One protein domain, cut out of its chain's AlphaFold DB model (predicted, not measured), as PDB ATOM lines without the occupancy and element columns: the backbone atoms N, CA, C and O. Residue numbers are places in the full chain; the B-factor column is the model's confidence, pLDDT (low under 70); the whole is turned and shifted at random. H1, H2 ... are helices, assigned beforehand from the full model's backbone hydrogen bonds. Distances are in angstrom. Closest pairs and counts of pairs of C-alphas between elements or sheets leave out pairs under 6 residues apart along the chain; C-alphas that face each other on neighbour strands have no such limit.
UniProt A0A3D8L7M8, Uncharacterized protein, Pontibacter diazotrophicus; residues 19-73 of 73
ATOM      1  N   LYS A  19     -26.265 -57.915 -49.473       89.19
ATOM      2  CA  LYS A  19     -25.974 -56.475 -49.438       89.19
ATOM      3  C   LYS A  19     -26.722 -55.686 -50.522       89.19
ATOM      4  O   LYS A  19     -27.073 -54.534 -50.294       89.19
ATOM      5  N   ALA A  20     -27.005 -56.285 -51.684       90.06
ATOM      6  CA  ALA A  20     -27.759 -55.618 -52.746       90.06
ATOM      7  C   ALA A  20     -29.235 -55.419 -52.365       90.06
ATOM      8  O   ALA A  20     -29.762 -54.321 -52.540       90.06
ATOM      9  N   ALA A  21     -29.872 -56.444 -51.788       90.12
ATOM     10  CA  ALA A  21     -31.252 -56.360 -51.309       90.12
ATOM     11  C   ALA A  21     -31.384 -55.359 -50.151       90.12
ATOM     12  O   ALA A  21     -32.268 -54.503 -50.159       90.12
ATOM     13  N   VAL A  22     -30.446 -55.405 -49.200       91.12
ATOM     14  CA  VAL A  22     -30.397 -54.448 -48.087       91.12
ATOM     15  C   VAL A  22     -30.223 -53.018 -48.595       91.12
ATOM     16  O   VAL A  22     -30.955 -52.121 -48.184       91.12
ATOM     17  N   ALA A  23     -29.297 -52.795 -49.529       92.50
ATOM     18  CA  ALA A  23     -29.073 -51.475 -50.102       92.50
ATOM     19  C   ALA A  23     -30.306 -50.932 -50.836       92.50
ATOM     20  O   ALA A  23     -30.632 -49.757 -50.676       92.50
ATOM     21  N   ALA A  24     -31.004 -51.773 -51.606       93.38
ATOM     22  CA  ALA A  24     -32.232 -51.394 -52.302       93.38
ATOM     23  C   ALA A  24     -33.347 -50.985 -51.326       93.38
ATOM     24  O   ALA A  24     -34.030 -49.990 -51.557       93.38
ATOM     25  N   ALA A  25     -33.488 -51.703 -50.208       90.75
ATOM     26  CA  ALA A  25     -34.478 -51.376 -49.187       90.75
ATOM     27  C   ALA A  25     -34.132 -50.097 -48.400       90.75
ATOM     28  O   ALA A  25     -35.021 -49.332 -48.032       90.75
ATOM     29  N   LEU A  26     -32.844 -49.843 -48.146       89.94
ATOM     30  CA  LEU A  26     -32.382 -48.653 -47.419       89.94
ATOM     31  C   LEU A  26     -32.416 -47.377 -48.260       89.94
ATOM     32  O   LEU A  26     -32.708 -46.297 -47.740       89.94
ATOM     33  N   PHE A  27     -32.087 -47.497 -49.545       90.12
ATOM     34  CA  PHE A  27     -31.906 -46.376 -50.460       90.12
ATOM     35  C   PHE A  27     -32.764 -46.533 -51.728       90.12
ATOM     36  O   PHE A  27     -32.219 -46.512 -52.833       90.12
ATOM     37  N   PRO A  28     -34.100 -46.644 -51.604       91.00
ATOM     38  CA  PRO A  28     -34.979 -46.969 -52.732       91.00
ATOM     39  C   PRO A  28     -34.975 -45.902 -53.836       91.00
ATOM     40  O   PRO A  28     -35.203 -46.210 -54.999       91.00
ATOM     41  N   ASN A  29     -34.670 -44.652 -53.480       92.81
ATOM     42  CA  ASN A  29     -34.684 -43.514 -54.400       92.81
ATOM     43  C   ASN A  29     -33.302 -43.196 -54.999       92.81
ATOM     44  O   ASN A  29     -33.142 -42.179 -55.669       92.81
ATOM     45  N   GLN A  30     -32.276 -44.006 -54.715       90.50
ATOM     46  CA  GLN A  30     -30.934 -43.787 -55.253       90.50
ATOM     47  C   GLN A  30     -30.760 -44.519 -56.579       90.50
ATOM     48  O   GLN A  30     -31.133 -45.680 -56.708       90.50
ATOM     49  N   LYS A  31     -30.109 -43.865 -57.552       91.62
ATOM     50  CA  LYS A  31     -29.804 -44.472 -58.859       91.62
ATOM     51  C   LYS A  31     -28.959 -45.745 -58.723       91.62
ATOM     52  O   LYS A  31     -29.134 -46.685 -59.491       91.62
ATOM     53  N   TYR A  32     -28.060 -45.778 -57.734       91.50
ATOM     54  CA  TYR A  32     -27.161 -46.905 -57.471       91.50
ATOM     55  C   TYR A  32     -27.128 -47.265 -55.972       91.50
ATOM     56  O   TYR A  32     -26.135 -46.986 -55.297       91.50
ATOM     57  N   PRO A  33     -28.172 -47.924 -55.428       92.19
ATOM     58  CA  PRO A  33     -28.314 -48.152 -53.986       92.19
ATOM     59  C   PRO A  33     -27.127 -48.902 -53.365       92.19
ATOM     60  O   PRO A  33     -26.613 -48.514 -52.316       92.19
ATOM     61  N   LYS A  34     -26.638 -49.954 -54.038       91.88
ATOM     62  CA  LYS A  34     -25.479 -50.750 -53.589       91.88
ATOM     63  C   LYS A  34     -24.200 -49.913 -53.512       91.88
ATOM     64  O   LYS A  34     -23.439 -50.050 -52.558       91.88
ATOM     65  N   GLN A  35     -23.970 -49.045 -54.496       90.56
ATOM     66  CA  GLN A  35     -22.824 -48.137 -54.489       90.56
ATOM     67  C   GLN A  35     -22.960 -47.112 -53.360       90.56
ATOM     68  O   GLN A  35     -21.996 -46.883 -52.639       90.56
ATOM     69  N   THR A  36     -24.160 -46.564 -53.141       90.19
ATOM     70  CA  THR A  36     -24.434 -45.663 -52.013       90.19
ATOM     71  C   THR A  36     -24.117 -46.323 -50.671       90.19
ATOM     72  O   THR A  36     -23.444 -45.713 -49.844       90.19
ATOM     73  N   LEU A  37     -24.554 -47.570 -50.462       90.50
ATOM     74  CA  LEU A  37     -24.248 -48.313 -49.240       90.50
ATOM     75  C   LEU A  37     -22.738 -48.542 -49.083       90.50
ATOM     76  O   LEU A  37     -22.188 -48.261 -48.023       90.50
ATOM     77  N   ASN A  38     -22.055 -48.989 -50.139       89.25
ATOM     78  CA  ASN A  38     -20.607 -49.217 -50.103       89.25
ATOM     79  C   ASN A  38     -19.818 -47.929 -49.827       89.25
ATOM     80  O   ASN A  38     -18.863 -47.960 -49.056       89.25
ATOM     81  N   ASN A  39     -20.209 -46.798 -50.416       89.00
ATOM     82  CA  ASN A  39     -19.568 -45.511 -50.144       89.00
ATOM     83  C   ASN A  39     -19.750 -45.105 -48.678       89.00
ATOM     84  O   ASN A  39     -18.794 -44.656 -48.053       89.00
ATOM     85  N   LYS A  40     -20.959 -45.321 -48.132       88.38
ATOM     86  CA  LYS A  40     -21.298 -45.056 -46.727       88.38
ATOM     87  C   LYS A  40     -20.506 -45.904 -45.736       88.38
ATOM     88  O   LYS A  40     -20.143 -45.392 -44.680       88.38
ATOM     89  N   LEU A  41     -20.255 -47.171 -46.068       87.44
ATOM     90  CA  LEU A  41     -19.463 -48.096 -45.251       87.44
ATOM     91  C   LEU A  41     -17.964 -47.779 -45.296       87.44
ATOM     92  O   LEU A  41     -17.298 -47.836 -44.271       87.44
ATOM     93  N   ASN A  42     -17.446 -47.406 -46.467       83.44
ATOM     94  CA  ASN A  42     -16.026 -47.100 -46.667       83.44
ATOM     95  C   ASN A  42     -15.661 -45.639 -46.343       83.44
ATOM     96  O   ASN A  42     -14.558 -45.200 -46.656       83.44
ATOM     97  N   GLU A  43     -16.592 -44.877 -45.762       75.94
ATOM     98  CA  GLU A  43     -16.440 -43.456 -45.433       75.94
ATOM     99  C   GLU A  43     -15.862 -42.597 -46.575       75.94
ATOM    100  O   GLU A  43     -15.067 -41.680 -46.349       75.94
ATOM    101  N   VAL A  44     -16.249 -42.883 -47.820       69.50
ATOM    102  CA  VAL A  44     -15.652 -42.224 -48.988       69.50
ATOM    103  C   VAL A  44     -16.115 -40.766 -49.060       69.50
ATOM    104  O   VAL A  44     -17.292 -40.446 -48.859       69.50
ATOM    105  N   ILE A  45     -15.189 -39.856 -49.372       57.19
ATOM    106  CA  ILE A  45     -15.531 -38.479 -49.738       57.19
ATOM    107  C   ILE A  45     -16.082 -38.513 -51.166       57.19
ATOM    108  O   ILE A  45     -15.351 -38.813 -52.106       57.19
ATOM    109  N   ALA A  46     -17.370 -38.217 -51.334       57.78
ATOM    110  CA  ALA A  46     -17.987 -38.054 -52.647       57.78
ATOM    111  C   ALA A  46     -18.432 -36.594 -52.800       57.78
ATOM    112  O   ALA A  46     -19.294 -36.123 -52.056       57.78
ATOM    113  N   GLY A  47     -17.833 -35.867 -53.747       68.69
ATOM    114  CA  GLY A  47     -18.066 -34.428 -53.904       68.69
ATOM    115  C   GLY A  47     -17.579 -33.624 -52.688       68.69
ATOM    116  O   GLY A  47     -16.449 -33.803 -52.245       68.69
ATOM    117  N   THR A  48     -18.428 -32.746 -52.144       57.03
ATOM    118  CA  THR A  48     -18.110 -31.845 -51.015       57.03
ATOM    119  C   THR A  48     -18.397 -32.432 -49.624       57.03
ATOM    120  O   THR A  48     -18.292 -31.715 -48.631       57.03
ATOM    121  N   GLY A  49     -18.754 -33.720 -49.507       64.62
ATOM    122  CA  GLY A  49     -19.190 -34.313 -48.236       64.62
ATOM    123  C   GLY A  49     -18.640 -35.711 -47.944       64.62
ATOM    124  O   GLY A  49     -18.389 -36.511 -48.846       64.62
ATOM    125  N   LYS A  50     -18.496 -36.026 -46.648       71.94
ATOM    126  CA  LYS A  50     -18.218 -37.386 -46.162       71.94
ATOM    127  C   LYS A  50     -19.493 -38.226 -46.267       71.94
ATOM    128  O   LYS A  50     -20.478 -37.929 -45.589       71.94
ATOM    129  N   GLN A  51     -19.488 -39.285 -47.072       74.75
ATOM    130  CA  GLN A  51     -20.582 -40.254 -47.086       74.75
ATOM    131  C   GLN A  51     -20.305 -41.302 -46.013       74.75
ATOM    132  O   GLN A  51     -19.662 -42.301 -46.282       74.75
ATOM    133  N   ARG A  52     -20.753 -41.057 -44.779       83.19
ATOM    134  CA  ARG A  52     -20.711 -42.046 -43.689       83.19
ATOM    135  C   ARG A  52     -22.106 -42.611 -43.419       83.19
ATOM    136  O   ARG A  52     -23.119 -41.984 -43.762       83.19
ATOM    137  N   MET A  53     -22.155 -43.793 -42.813       84.31
ATOM    138  CA  MET A  53     -23.362 -44.326 -42.180       84.31
ATOM    139  C   MET A  53     -23.850 -43.344 -41.110       84.31
ATOM    140  O   MET A  53     -23.157 -43.084 -40.129       84.31
ATOM    141  N   THR A  54     -25.042 -42.785 -41.302       86.69
ATOM    142  CA  THR A  54     -25.682 -41.942 -40.287       86.69
ATOM    143  C   THR A  54     -26.393 -42.810 -39.250       86.69
ATOM    144  O   THR A  54     -26.725 -43.967 -39.514       86.69
ATOM    145  N   GLU A  55     -26.714 -42.249 -38.084       86.12
ATOM    146  CA  GLU A  55     -27.533 -42.960 -37.091       86.12
ATOM    147  C   GLU A  55     -28.932 -43.313 -37.624       86.12
ATOM    148  O   GLU A  55     -29.499 -44.352 -37.275       86.12
ATOM    149  N   GLN A  56     -29.471 -42.506 -38.545       86.62
ATOM    150  CA  GLN A  56     -30.715 -42.827 -39.241       86.62
ATOM    151  C   GLN A  56     -30.550 -44.056 -40.146       86.62
ATOM    152  O   GLN A  56     -31.408 -44.941 -40.129       86.62
ATOM    153  N   ASP A  57     -29.442 -44.147 -40.888       86.75
ATOM    154  CA  ASP A  57     -29.128 -45.321 -41.708       86.75
ATOM    155  C   ASP A  57     -29.023 -46.573 -40.823       86.75
ATOM    156  O   ASP A  57     -29.680 -47.577 -41.095       86.75
ATOM    157  N   LYS A  58     -28.287 -46.496 -39.704       88.62
ATOM    158  CA  LYS A  58     -28.150 -47.608 -38.743       88.62
ATOM    159  C   LYS A  58     -29.495 -48.036 -38.156       88.62
ATOM    160  O   LYS A  58     -29.762 -49.229 -38.025       88.62
ATOM    161  N   THR A  59     -30.363 -47.081 -37.831       89.44
ATOM    162  CA  THR A  59     -31.712 -47.361 -37.316       89.44
ATOM    163  C   THR A  59     -32.563 -48.095 -38.351       89.44
ATOM    164  O   THR A  59     -33.209 -49.090 -38.022       89.44
ATOM    165  N   ARG A  60     -32.515 -47.665 -39.618       89.31
ATOM    166  CA  ARG A  60     -33.218 -48.345 -40.715       89.31
ATOM    167  C   ARG A  60     -32.674 -49.749 -40.959       89.31
ATOM    168  O   ARG A  60     -33.467 -50.665 -41.140       89.31
ATOM    169  N   VAL A  61     -31.354 -49.939 -40.897       88.94
ATOM    170  CA  VAL A  61     -30.732 -51.268 -41.015       88.94
ATOM    171  C   VAL A  61     -31.238 -52.197 -39.909       88.94
ATOM    172  O   VAL A  61     -31.684 -53.303 -40.200       88.94
ATOM    173  N   ARG A  62     -31.249 -51.737 -38.650       88.81
ATOM    174  CA  ARG A  62     -31.772 -52.520 -37.515       88.81
ATOM    175  C   ARG A  62     -33.234 -52.918 -37.714       88.81
ATOM    176  O   ARG A  62     -33.577 -54.073 -37.484       88.81
ATOM    177  N   ALA A  63     -34.078 -51.985 -38.157       89.06
ATOM    178  CA  ALA A  63     -35.486 -52.261 -38.433       89.06
ATOM    179  C   ALA A  63     -35.661 -53.289 -39.563       89.06
ATOM    180  O   ALA A  63     -36.456 -54.218 -39.431       89.06
ATOM    181  N   LEU A  64     -34.878 -53.156 -40.638       88.12
ATOM    182  CA  LEU A  64     -34.886 -54.081 -41.767       88.12
ATOM    183  C   LEU A  64     -34.514 -55.504 -41.332       88.12
ATOM    184  O   LEU A  64     -35.242 -56.446 -41.620       88.12
ATOM    185  N   ILE A  65     -33.404 -55.658 -40.608       84.19
ATOM    186  CA  ILE A  65     -32.933 -56.967 -40.134       84.19
ATOM    187  C   ILE A  65     -33.940 -57.595 -39.179       84.19
ATOM    188  O   ILE A  65     -34.215 -58.785 -39.285       84.19
ATOM    189  N   LYS A  66     -34.510 -56.802 -38.262       85.81
ATOM    190  CA  LYS A  66     -35.530 -57.293 -37.334       85.81
ATOM    191  C   LYS A  66     -36.712 -57.895 -38.096       85.81
ATOM    192  O   LYS A  66     -37.106 -59.013 -37.789       85.81
ATOM    193  N   ARG A  67     -37.206 -57.194 -39.119       85.19
ATOM    194  CA  ARG A  67     -38.285 -57.685 -39.980       85.19
ATOM    195  C   ARG A  67     -37.894 -58.964 -40.726       85.19
ATOM    196  O   ARG A  67     -38.670 -59.907 -40.732       85.19
ATOM    197  N   PHE A  68     -36.688 -59.030 -41.292       80.88
ATOM    198  CA  PHE A  68     -36.196 -60.251 -41.946       80.88
ATOM    199  C   PHE A  68     -36.146 -61.453 -40.995       80.88
ATOM    200  O   PHE A  68     -36.525 -62.553 -41.379       80.88
ATOM    201  N   ILE A  69     -35.682 -61.257 -39.759       80.50
ATOM    202  CA  ILE A  69     -35.643 -62.325 -38.750       80.50
ATOM    203  C   ILE A  69     -37.064 -62.767 -38.381       80.50
ATOM    204  O   ILE A  69     -37.298 -63.961 -38.221       80.50
ATOM    205  N   GLU A  70     -38.001 -61.827 -38.251       83.62
ATOM    206  CA  GLU A  70     -39.413 -62.124 -37.979       83.62
ATOM    207  C   GLU A  70     -40.092 -62.878 -39.133       83.62
ATOM    208  O   GLU A  70     -40.931 -63.725 -38.866       83.62
ATOM    209  N   GLU A  71     -39.714 -62.628 -40.391       79.44
ATOM    210  CA  GLU A  71     -40.255 -63.333 -41.567       79.44
ATOM    211  C   GLU A  71     -39.747 -64.782 -41.706       79.44
ATOM    212  O   GLU A  71     -40.403 -65.601 -42.345       79.44
ATOM    213  N   ILE A  72     -38.585 -65.108 -41.130       74.69
ATOM    214  CA  ILE A  72     -37.983 -66.457 -41.180       74.69
ATOM    215  C   ILE A  72     -38.411 -67.324 -39.979       74.69
ATOM    216  O   ILE A  72     -38.229 -68.543 -40.007       74.69
ATOM    217  N   ARG A  73     -38.938 -66.711 -38.914       59.28
ATOM    218  CA  ARG A  73     -39.282 -67.370 -37.647       59.28
ATOM    219  C   ARG A  73     -40.677 -67.986 -37.664       59.28
ATOM    220  O   ARG A  73     -40.805 -69.079 -37.069       59.28
TER     221      ARG A  73
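What this domain is: This is residues 19 to 73 of the 73 residues of an uncharacterized protein of Pontibacter diazotrophicus (UniProt A0A3D8L7M8). Two short helices, H1 and H2, meet nearly at a right angle, and a longer helix, H3, crosses H1 with its earlier part while its last turns, residues 66 to 72, and Arg 73 stick out. At the other end of the long axis, a loop in residues 42 to 54 folds back on itself in a short antiparallel pairing. The printed part has 55 residues with three named helices, H1, H2, H3 in chain order, and no named strand; the class is all helix. It is only just compact, close to loose, with a radius of gyration of the C-alphas of 12.1 A and spans of 43 by 21 by 17 A.

How they stand to each other: Begin with H1, residues 19 to 26, which touches H2, residues 33 to 41; look at the C-alphas of Ala 23 and Lys 34, their closest, 5.1 A apart. Their lines are about perpendicular, at 84 degrees. H3, residues 55 to 72, touches H1 with residues 57 to 64 alone; the closest C-alphas, of Leu 26 and Arg 60, are 6.8 A apart. These two run opposite ways at a steep tilt of 68 degrees, only just short of about perpendicular. H2 and H3 are apart. In H1, H2 and H3 every O i to N i+4 pair is within hydrogen-bond range.

Where its parts are: Find C-alpha 19 at (-25.974, -56.475, -49.438); from there H1 runs 10.3 A to C-alpha 26. H2 starts at C-alpha 33, (-28.314, -48.152, -53.986), and spans 12.4 A. H3 runs 26.0 A to C-alpha 72 at (-37.983, -66.457, -41.180).

The domain as a whole: The farthest C-alphas, of Thr 48 and Arg 73, are 43.5 A apart. The printed part has no cut. The link from H2 to H3 is long, with residues 45 to 46 paired with 49 to 50. Confidence is under 70 at residues 44 to 49 and 73.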